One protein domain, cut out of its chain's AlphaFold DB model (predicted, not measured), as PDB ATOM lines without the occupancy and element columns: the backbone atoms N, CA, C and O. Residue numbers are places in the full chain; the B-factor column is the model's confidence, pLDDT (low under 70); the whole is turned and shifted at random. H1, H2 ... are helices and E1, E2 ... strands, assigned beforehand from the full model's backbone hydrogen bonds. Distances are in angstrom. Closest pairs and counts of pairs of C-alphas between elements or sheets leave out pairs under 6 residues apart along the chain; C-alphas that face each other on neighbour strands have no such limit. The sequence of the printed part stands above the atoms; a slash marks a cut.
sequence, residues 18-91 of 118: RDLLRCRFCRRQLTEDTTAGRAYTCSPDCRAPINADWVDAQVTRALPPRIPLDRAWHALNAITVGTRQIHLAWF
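What this domain is: This is residues 18 to 91 of the 118 residues of an uncharacterized protein of Allocatelliglobosispora scoriae (UniProt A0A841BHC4). A small three-stranded sheet, E1, E4 and E5, has the longest helix, H1, slanting over one face; H1 begins beside a short hairpin, E2 and E3, at one end of the domain, while H2 sits at the other end and only grazes the sheet. The 74 printed residues have two named helices and five named strands, in the order E1 E2 E3 H1 H2 E4 E5, a mixed class of helices and strands. The larger sheet, in the order E1 E4 E5, is mixed; E2 and E3 are antiparallel. The whole is compact, with a radius of gyration of the C-alphas of 12.1 A, and elongated, spanning 35 by 22 by 19 A.

How they stand to each other: Look first at inner strand E4, residues 76 to 81. E5, residues 86 to 90, forms a hairpin with it; N 77 and O 89 are 2.8 A apart. E1, residues 21 to 23, is parallel to E4; N 22 and O 79 are 2.8 A apart. H1, residues 52 to 62, is on this sheet, over E4 and E5; its closest C-alphas to E5 are those of Gln 58 and Ile 86, 7.0 A. In the hairpin of E2, residues 31 to 33, and E3, residues 39 to 41, N 33 and O 39 are 2.8 A apart. The closest C-alphas of E3 and H1 are those of Ala 39 and Ala 52, 4.5 A. H2, residues 69 to 75, only grazes the larger sheet, with residues 72 to 75. Every O i to N i+4 pair is within hydrogen-bond range in H1, and 2 of 3 in H2.

Where its parts are: Find C-alpha 21, where E1 begins, at (347.940, 214.643, 283.246); E1 spans 6.9 A, E2 6.3 A and E3 6.4 A. From C-alpha 52 at (340.611, 212.110, 290.880), H1 runs 15.0 A. H2 spans 9.6 A, E4 14.1 A, and E5 13.2 A to C-alpha 90 at (350.146, 225.750, 276.288).

The domain as a whole: The C-alphas farthest apart, of Asp 45 and Arg 66, are 37.4 A apart. The printed part has no cut and no long link. Confidence is low, under 70, at residue 44 and residues 64 to 75.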
ATOM      1  N   ARG A  18     343.001 213.357 280.692       81.25
ATOM      2  CA  ARG A  18     343.743 212.339 281.453       81.25
ATOM      3  C   ARG A  18     345.075 211.984 280.799       81.25
ATOM      4  O   ARG A  18     346.075 211.851 281.497       81.25
ATOM      5  N   ASP A  19     345.118 211.938 279.469       80.81
ATOM      6  CA  ASP A  19     346.348 211.675 278.713       80.81
ATOM      7  C   ASP A  19     347.363 212.825 278.831       80.81
ATOM      8  O   ASP A  19     348.565 212.640 278.634       80.81
ATOM      9  N   LEU A  20     346.890 214.017 279.203       83.75
ATOM     10  CA  LEU A  20     347.707 215.205 279.425       83.75
ATOM     11  C   LEU A  20     348.157 215.349 280.887       83.75
ATOM     12  O   LEU A  20     349.012 216.196 281.164       83.75
ATOM     13  N   LEU A  21     347.613 214.559 281.822       87.56
ATOM     14  CA  LEU A  21     347.940 214.643 283.246       87.56
ATOM     15  C   LEU A  21     349.354 214.121 283.514       87.56
ATOM     16  O   LEU A  21     349.679 212.950 283.319       87.56
ATOM     17  N   ARG A  22     350.207 214.999 284.035       89.25
ATOM     18  CA  ARG A  22     351.578 214.691 284.440       89.25
ATOM     19  C   ARG A  22     351.805 215.138 285.873       89.25
ATOM     20  O   ARG A  22     351.251 216.128 286.342       89.25
ATOM     21  N   CYS A  23     352.666 214.447 286.595       87.88
ATOM     22  CA  CYS A  23     353.072 214.923 287.909       87.88
ATOM     23  C   CYS A  23     354.032 216.109 287.766       87.88
ATOM     24  O   CYS A  23     354.982 216.060 286.980       87.88
ATOM     25  N   ARG A  24     353.854 217.152 288.580       86.94
ATOM     26  CA  ARG A  24     354.765 218.308 288.593       86.94
ATOM     27  C   ARG A  24     356.207 217.950 289.002       86.94
ATOM     28  O   ARG A  24     357.130 218.638 288.579       86.94
ATOM     29  N   PHE A  25     356.397 216.888 289.790       85.00
ATOM     30  CA  PHE A  25     357.694 216.482 290.352       85.00
ATOM     31  C   PHE A  25     358.443 215.516 289.429       85.00
ATOM     32  O   PHE A  25     359.498 215.863 288.910       85.00
ATOM     33  N   CYS A  26     357.871 214.332 289.167       87.00
ATOM     34  CA  CYS A  26     358.484 213.308 288.308       87.00
ATOM     35  C   CYS A  26     358.357 213.619 286.803       87.00
ATOM     36  O   CYS A  26     358.981 212.931 286.000       87.00
ATOM     37  N   ARG A  27     357.506 214.579 286.387       85.88
ATOM     38  CA  ARG A  27     357.102 214.841 284.979       85.88
ATOM     39  C   ARG A  27     356.514 213.619 284.243       85.88
ATOM     40  O   ARG A  27     356.177 213.717 283.061       85.88
ATOM     41  N   ARG A  28     356.365 212.476 284.919       87.50
ATOM     42  CA  ARG A  28     355.748 211.258 284.385       87.50
ATOM     43  C   ARG A  28     354.239 211.431 284.289       87.50
ATOM     44  O   ARG A  28     353.657 212.242 285.014       87.50
ATOM     45  N   GLN A  29     353.645 210.690 283.362       87.75
ATOM     46  CA  GLN A  29     352.197 210.623 283.209       87.75
ATOM     47  C   GLN A  29     351.583 210.019 284.473       87.75
ATOM     48  O   GLN A  29     352.161 209.107 285.066       87.75
ATOM     49  N   LEU A  30     350.465 210.590 284.905       88.50
ATOM     50  CA  LEU A  30     349.685 210.061 286.017       88.50
ATOM     51  C   LEU A  30     348.790 208.930 285.502       88.50
ATOM     52  O   LEU A  30     348.244 209.026 284.405       88.50
ATOM     53  N   THR A  31     348.629 207.878 286.295       88.88
ATOM     54  CA  THR A  31     347.748 206.748 285.984       88.88
ATOM     55  C   THR A  31     346.531 206.804 286.895       88.88
ATOM     56  O   THR A  31     346.659 207.121 288.074       88.88
ATOM     57  N   GLU A  32     345.339 206.553 286.355       88.69
ATOM     58  CA  GLU A  32     344.135 206.420 287.175       88.69
ATOM     59  C   GLU A  32     344.124 205.025 287.814       88.69
ATOM     60  O   GLU A  32     344.143 204.015 287.114       88.69
ATOM     61  N   ASP A  33     344.118 204.985 289.140       86.94
ATOM     62  CA  ASP A  33     343.838 203.809 289.951       86.94
ATOM     63  C   ASP A  33     342.374 203.870 290.395       86.94
ATOM     64  O   ASP A  33     341.885 204.921 290.818       86.94
ATOM     65  N   THR A  34     341.659 202.758 290.255       87.44
ATOM     66  CA  THR A  34     340.248 202.636 290.645       87.44
ATOM     67  C   THR A  34     340.028 201.575 291.719       87.44
ATOM     68  O   THR A  34     338.891 201.358 292.136       87.44
ATOM     69  N   THR A  35     341.091 200.921 292.195       83.25
ATOM     70  CA  THR A  35     341.004 199.758 293.088       83.25
ATOM     71  C   THR A  35     340.566 200.149 294.499       83.25
ATOM     72  O   THR A  35     339.836 199.399 295.141       83.25
ATOM     73  N   ALA A  36     340.946 201.342 294.967       74.94
ATOM     74  CA  ALA A  36     340.567 201.883 296.279       74.94
ATOM     75  C   ALA A  36     339.737 203.183 296.185       74.94
ATOM     76  O   ALA A  36     339.679 203.965 297.134       74.94
ATOM     77  N   GLY A  37     339.103 203.419 295.032       81.88
ATOM     78  CA  GLY A  37     338.467 204.689 294.665       81.88
ATOM     79  C   GLY A  37     339.239 205.409 293.559       81.88
ATOM     80  O   GLY A  37     340.407 205.113 293.331       81.88
ATOM     81  N   ARG A  38     338.587 206.337 292.841       88.62
ATOM     82  CA  ARG A  38     339.209 207.040 291.706       88.62
ATOM     83  C   ARG A  38     340.319 207.972 292.198       88.62
ATOM     84  O   ARG A  38     340.055 209.033 292.771       88.62
ATOM     85  N   ALA A  39     341.566 207.594 291.948       89.19
ATOM     86  CA  ALA A  39     342.740 208.387 292.281       89.19
ATOM     87  C   ALA A  39     343.741 208.402 291.125       89.19
ATOM     88  O   ALA A  39     343.887 207.430 290.399       89.19
ATOM     89  N   TYR A  40     344.472 209.498 290.964       89.44
ATOM     90  CA  TYR A  40     345.610 209.580 290.060       89.44
ATOM     91  C   TYR A  40     346.911 209.324 290.829       89.44
ATOM     92  O   TYR A  40     347.214 210.012 291.809       89.44
ATOM     93  N   THR A  41     347.706 208.361 290.371       88.62
ATOM     94  CA  THR A  41     348.995 207.958 290.951       88.62
ATOM     95  C   THR A  41     350.155 208.341 290.014       88.62
ATOM     96  O   THR A  41     350.036 208.236 288.794       88.62
ATOM     97  N   CYS A  42     351.288 208.839 290.547       85.94
ATOM     98  CA  CYS A  42     352.590 208.742 289.838       85.94
ATOM     99  C   CYS A  42     353.244 207.425 290.290       85.94
ATOM    100  O   CYS A  42     352.732 206.743 291.177       85.94
ATOM    101  N   SER A  43     354.389 207.075 289.697       79.31
ATOM    102  CA  SER A  43     355.285 206.035 290.207       79.31
ATOM    103  C   SER A  43     355.363 206.060 291.744       79.31
ATOM    104  O   SER A  43     355.414 207.158 292.310       79.31
ATOM    105  N   PRO A  44     355.383 204.882 292.393       69.69
ATOM    106  CA  PRO A  44     355.163 204.733 293.836       69.69
ATOM    107  C   PRO A  44     356.104 205.590 294.694       69.69
ATOM    108  O   PRO A  44     355.701 206.090 295.738       69.69
ATOM    109  N   ASP A  45     357.317 205.858 294.210       74.44
ATOM    110  CA  ASP A  45     358.326 206.656 294.918       74.44
ATOM    111  C   ASP A  45     358.162 208.175 294.768       74.44
ATOM    112  O   ASP A  45     358.850 208.953 295.425       74.44
ATOM    113  N   CYS A  46     357.298 208.645 293.865       78.31
ATOM    114  CA  CYS A  46     357.225 210.069 293.558       78.31
ATOM    115  C   CYS A  46     356.244 210.828 294.453       78.31
ATOM    116  O   CYS A  46     356.523 211.965 294.854       78.31
ATOM    117  N   ARG A  47     355.038 210.290 294.655       77.12
ATOM    118  CA  ARG A  47     353.981 211.014 295.363       77.12
ATOM    119  C   ARG A  47     352.871 210.089 295.825       77.12
ATOM    120  O   ARG A  47     352.556 209.112 295.155       77.12
ATOM    121  N   ALA A  48     352.216 210.504 296.904       82.00
ATOM    122  CA  ALA A  48     350.946 209.939 297.322       82.00
ATOM    123  C   ALA A  48     349.875 210.067 296.215       82.00
ATOM    124  O   ALA A  48     349.911 211.042 295.447       82.00
ATOM    125  N   PRO A  49     348.920 209.121 296.156       86.94
ATOM    126  CA  PRO A  49     347.757 209.204 295.280       86.94
ATOM    127  C   PRO A  49     346.993 210.512 295.495       86.94
ATOM    128  O   PRO A  49     346.843 210.993 296.618       86.94
ATOM    129  N   ILE A  50     346.497 211.082 294.401       87.62
ATOM    130  CA  ILE A  50     345.698 212.307 294.406       87.62
ATOM    131  C   ILE A  50     344.267 211.931 294.040       87.62
ATOM    132  O   ILE A  50     344.053 211.238 293.054       87.62
ATOM    133  N   ASN A  51     343.283 212.396 294.805       89.31
ATOM    134  CA  ASN A  51     341.875 212.142 294.506       89.31
ATOM    135  C   ASN A  51     341.507 212.652 293.095       89.31
ATOM    136  O   ASN A  51     341.781 213.810 292.762       89.31
ATOM    137  N   ALA A  52     340.903 211.790 292.272       89.44
ATOM    138  CA  ALA A  52     340.611 212.110 290.880       89.44
ATOM    139  C   ALA A  52     339.500 213.153 290.737       89.44
ATOM    140  O   ALA A  52     339.645 214.065 289.931       89.44
ATOM    141  N   ASP A  53     338.447 213.089 291.553       89.00
ATOM    142  CA  ASP A  53     337.343 214.057 291.517       89.00
ATOM    143  C   ASP A  53     337.816 215.477 291.856       89.00
ATOM    144  O   ASP A  53     337.392 216.454 291.234       89.00
ATOM    145  N   TRP A  54     338.759 215.605 292.794       89.62
ATOM    146  CA  TRP A  54     339.412 216.878 293.079       89.62
ATOM    147  C   TRP A  54     340.177 217.392 291.857       89.62
ATOM    148  O   TRP A  54     340.019 218.561 291.501       89.62
ATOM    149  N   VAL A  55     340.972 216.543 291.192       88.06
ATOM    150  CA  VAL A  55     341.699 216.932 289.970       88.06
ATOM    151  C   VAL A  55     340.722 217.348 288.876       88.06
ATOM    152  O   VAL A  55     340.898 218.418 288.302       88.06
ATOM    153  N   ASP A  56     339.676 216.564 288.627       86.19
ATOM    154  CA  ASP A  56     338.662 216.825 287.604       86.19
ATOM    155  C   ASP A  56     337.973 218.185 287.858       86.19
ATOM    156  O   ASP A  56     337.845 219.013 286.948       86.19
ATOM    157  N   ALA A  57     337.630 218.486 289.116       87.12
ATOM    158  CA  ALA A  57     337.075 219.780 289.512       87.12
ATOM    159  C   ALA A  57     338.071 220.936 289.324       87.12
ATOM    160  O   ALA A  57     337.686 222.015 288.865       87.12
ATOM    161  N   GLN A  58     339.351 220.739 289.654       86.88
ATOM    162  CA  GLN A  58     340.383 221.757 289.450       86.88
ATOM    163  C   GLN A  58     340.667 221.998 287.965       86.88
ATOM    164  O   GLN A  58     340.803 223.149 287.565       86.88
ATOM    165  N   VAL A  59     340.721 220.950 287.137       83.06
ATOM    166  CA  VAL A  59     340.895 221.069 285.680       83.06
ATOM    167  C   VAL A  59     339.718 221.828 285.081       83.06
ATOM    168  O   VAL A  59     339.932 222.771 284.326       83.06
ATOM    169  N   THR A  60     338.491 221.491 285.482       80.94
ATOM    170  CA  THR A  60     337.276 222.191 285.038       80.94
ATOM    171  C   THR A  60     337.282 223.669 285.434       80.94
ATOM    172  O   THR A  60     336.848 224.512 284.659       80.94
ATOM    173  N   ARG A  61     337.802 224.007 286.624       80.38
ATOM    174  CA  ARG A  61     337.954 225.403 287.075       80.38
ATOM    175  C   ARG A  61     339.097 226.145 286.380       80.38
ATOM    176  O   ARG A  61     338.998 227.352 286.184       80.38
ATOM    177  N   ALA A  62     340.197 225.455 286.086       79.25
ATOM    178  CA  ALA A  62     341.402 226.043 285.506       79.25
ATOM    179  C   ALA A  62     341.284 226.240 283.991       79.25
ATOM    180  O   ALA A  62     341.868 227.177 283.445       79.25
ATOM    181  N   LEU A  63     340.542 225.367 283.309       75.50
ATOM    182  CA  LEU A  63     340.192 225.559 281.912       75.50
ATOM    183  C   LEU A  63     339.218 226.738 281.808       75.50
ATOM    184  O   LEU A  63     338.170 226.727 282.456       75.50
ATOM    185  N   PRO A  64     339.535 227.774 281.010       65.75
ATOM    186  CA  PRO A  64     338.635 228.898 280.841       65.75
ATOM    187  C   PRO A  64     337.276 228.399 280.329       65.75
ATOM    188  O   PRO A  64     337.249 227.642 279.356       65.75
ATOM    189  N   PRO A  65     336.145 228.880 280.875       59.22
ATOM    190  CA  PRO A  65     334.803 228.410 280.505       59.22
ATOM    191  C   PRO A  65     334.436 228.648 279.028       59.22
ATOM    192  O   PRO A  65     333.390 228.205 278.569       59.22
ATOM    193  N   ARG A  66     335.275 229.370 278.274       55.91
ATOM    194  CA  ARG A  66     335.054 229.732 276.867       55.91
ATOM    195  C   ARG A  66     335.814 228.864 275.865       55.91
ATOM    196  O   ARG A  66     335.634 229.064 274.668       55.91
ATOM    197  N   ILE A  67     336.665 227.938 276.314       62.12
ATOM    198  CA  ILE A  67     337.378 227.037 275.403       62.12
ATOM    199  C   ILE A  67     336.722 225.657 275.499       62.12
ATOM    200  O   ILE A  67     336.860 225.006 276.534       62.12
ATOM    201  N   PRO A  68     336.010 225.189 274.455       64.50
ATOM    202  CA  PRO A  68     335.527 223.815 274.432       64.50
ATOM    203  C   PRO A  68     336.721 222.868 274.595       64.50
ATOM    204  O   PRO A  68     337.770 223.100 273.993       64.50
ATOM    205  N   LEU A  69     336.562 221.822 275.412       60.00
ATOM    206  CA  LEU A  69     337.636 220.885 275.780       60.00
ATOM    207  C   LEU A  69     338.388 220.343 274.550       60.00
ATOM    208  O   LEU A  69     339.604 220.182 274.579       60.00
ATOM    209  N   ASP A  70     337.649 220.158 273.454       62.47
ATOM    210  CA  ASP A  70     338.148 219.757 272.142       62.47
ATOM    211  C   ASP A  70     339.211 220.728 271.585       62.47
ATOM    212  O   ASP A  70     340.284 220.333 271.151       62.47
ATOM    213  N   ARG A  71     339.004 222.042 271.711       65.00
ATOM    214  CA  ARG A  71     340.022 223.044 271.345       65.00
ATOM    215  C   ARG A  71     341.099 223.213 272.411       65.00
ATOM    216  O   ARG A  71     342.225 223.579 272.082       65.00
ATOM    217  N   ALA A  72     340.765 222.972 273.677       65.62
ATOM    218  CA  ALA A  72     341.726 223.069 274.767       65.62
ATOM    219  C   ALA A  72     342.811 221.996 274.646       65.62
ATOM    220  O   ALA A  72     343.975 222.320 274.857       65.62
ATOM    221  N   TRP A  73     342.471 220.761 274.251       65.94
ATOM    222  CA  TRP A  73     343.484 219.724 274.028       65.94
ATOM    223  C   TRP A  73     344.414 220.106 272.872       65.94
ATOM    224  O   TRP A  73     345.627 220.005 273.024       65.94
ATOM    225  N   HIS A  74     343.879 220.640 271.764       67.38
ATOM    226  CA  HIS A  74     344.695 221.117 270.641       67.38
ATOM    227  C   HIS A  74     345.688 222.215 271.053       67.38
ATOM    228  O   HIS A  74     346.764 222.338 270.468       67.38
ATOM    229  N   ALA A  75     345.327 223.018 272.054       68.25
ATOM    230  CA  ALA A  75     346.137 224.118 272.555       68.25
ATOM    231  C   ALA A  75     347.010 223.750 273.766       68.25
ATOM    232  O   ALA A  75     347.844 224.564 274.158       68.25
ATOM    233  N   LEU A  76     346.852 222.574 274.382       75.25
ATOM    234  CA  LEU A  76     347.567 222.174 275.598       75.25
ATOM    235  C   LEU A  76     348.533 221.024 275.322       75.25
ATOM    236  O   LEU A  76     348.168 219.990 274.780       75.25
ATOM    237  N   ASN A  77     349.773 221.177 275.779       78.44
ATOM    238  CA  ASN A  77     350.803 220.144 275.670       78.44
ATOM    239  C   ASN A  77     350.926 219.295 276.953       78.44
ATOM    240  O   ASN A  77     351.439 218.179 276.916       78.44
ATOM    241  N   ALA A  78     350.499 219.819 278.112       83.25
ATOM    242  CA  ALA A  78     350.448 219.071 279.373       83.25
ATOM    243  C   ALA A  78     349.605 219.777 280.449       83.25
ATOM    244  O   ALA A  78     349.502 221.004 280.480       83.25
ATOM    245  N   ILE A  79     349.102 218.995 281.403       85.00
ATOM    246  CA  ILE A  79     348.496 219.443 282.658       85.00
ATOM    247  C   ILE A  79     349.336 218.863 283.794       85.00
ATOM    248  O   ILE A  79     349.379 217.652 283.984       85.00
ATOM    249  N   THR A  80     350.024 219.704 284.558       86.62
ATOM    250  CA  THR A  80     350.820 219.238 285.699       86.62
ATOM    251  C   THR A  80     350.061 219.375 287.010       86.62
ATOM    252  O   THR A  80     349.584 220.457 287.349       86.62
ATOM    253  N   VAL A  81     349.974 218.279 287.761       84.75
ATOM    254  CA  VAL A  81     349.251 218.213 289.036       84.75
ATOM    255  C   VAL A  81     350.242 218.171 290.201       84.75
ATOM    256  O   VAL A  81     351.205 217.394 290.206       84.75
ATOM    257  N   GLY A  82     350.014 219.042 291.184       81.56
ATOM    258  CA  GLY A  82     350.666 219.051 292.492       81.56
ATOM    259  C   GLY A  82     349.650 218.853 293.620       81.56
ATOM    260  O   GLY A  82     348.453 218.758 293.387       81.56
ATOM    261  N   THR A  83     350.114 218.834 294.869       75.81
ATOM    262  CA  THR A  83     349.275 218.542 296.054       75.81
ATOM    263  C   THR A  83     348.120 219.516 296.269       75.81
ATOM    264  O   THR A  83     347.182 219.177 296.979       75.81
ATOM    265  N   ARG A  84     348.200 220.740 295.734       78.50
ATOM    266  CA  ARG A  84     347.175 221.781 295.931       78.50
ATOM    267  C   ARG A  84     346.924 222.655 294.704       78.50
ATOM    268  O   ARG A  84     346.164 223.610 294.790       78.50
ATOM    269  N   GLN A  85     347.610 222.397 293.596       82.62
ATOM    270  CA  GLN A  85     347.622 223.290 292.439       82.62
ATOM    271  C   GLN A  85     347.738 222.487 291.147       82.62
ATOM    272  O   GLN A  85     348.407 221.450 291.117       82.62
ATOM    273  N   ILE A  86     347.130 223.015 290.086       83.56
ATOM    274  CA  ILE A  86     347.273 222.533 288.714       83.56
ATOM    275  C   ILE A  86     347.954 223.625 287.891       83.56
ATOM    276  O   ILE A  86     347.599 224.795 288.002       83.56
ATOM    277  N   HIS A  87     348.927 223.244 287.061       85.12
ATOM    278  CA  HIS A  87     349.515 224.138 286.063       85.12
ATOM    279  C   HIS A  87     349.270 223.597 284.661       85.12
ATOM    280  O   HIS A  87     349.562 222.435 284.377       85.12
ATOM    281  N   LEU A  88     348.786 224.470 283.786       82.38
ATOM    282  CA  LEU A  88     348.525 224.184 282.381       82.38
ATOM    283  C   LEU A  88     349.726 224.619 281.531       82.38
ATOM    284  O   LEU A  88     350.281 225.696 281.752       82.38
ATOM    285  N   ALA A  89     350.124 223.793 280.564       82.50
ATOM    286  CA  ALA A  89     351.170 224.109 279.598       82.50
ATOM    287  C   ALA A  89     350.566 224.252 278.198       82.50
ATOM    288  O   ALA A  89     350.050 223.280 277.645       82.50
ATOM    289  N   TRP A  90     350.663 225.450 277.621       76.44
ATOM    290  CA  TRP A  90     350.146 225.750 276.288       76.44
ATOM    291  C   TRP A  90     351.126 225.330 275.194       76.44
ATOM    292  O   TRP A  90     352.343 225.472 275.323       76.44
ATOM    293  N   PHE A  91     350.578 224.822 274.102       70.94
ATOM    294  CA  PHE A  91     351.280 224.618 272.855       70.94
ATOM    295  C   PHE A  91     351.386 225.962 272.132       70.94
ATOM    296  O   PHE A  91     350.397 226.504 271.640       70.94
TER     297      PHE A  91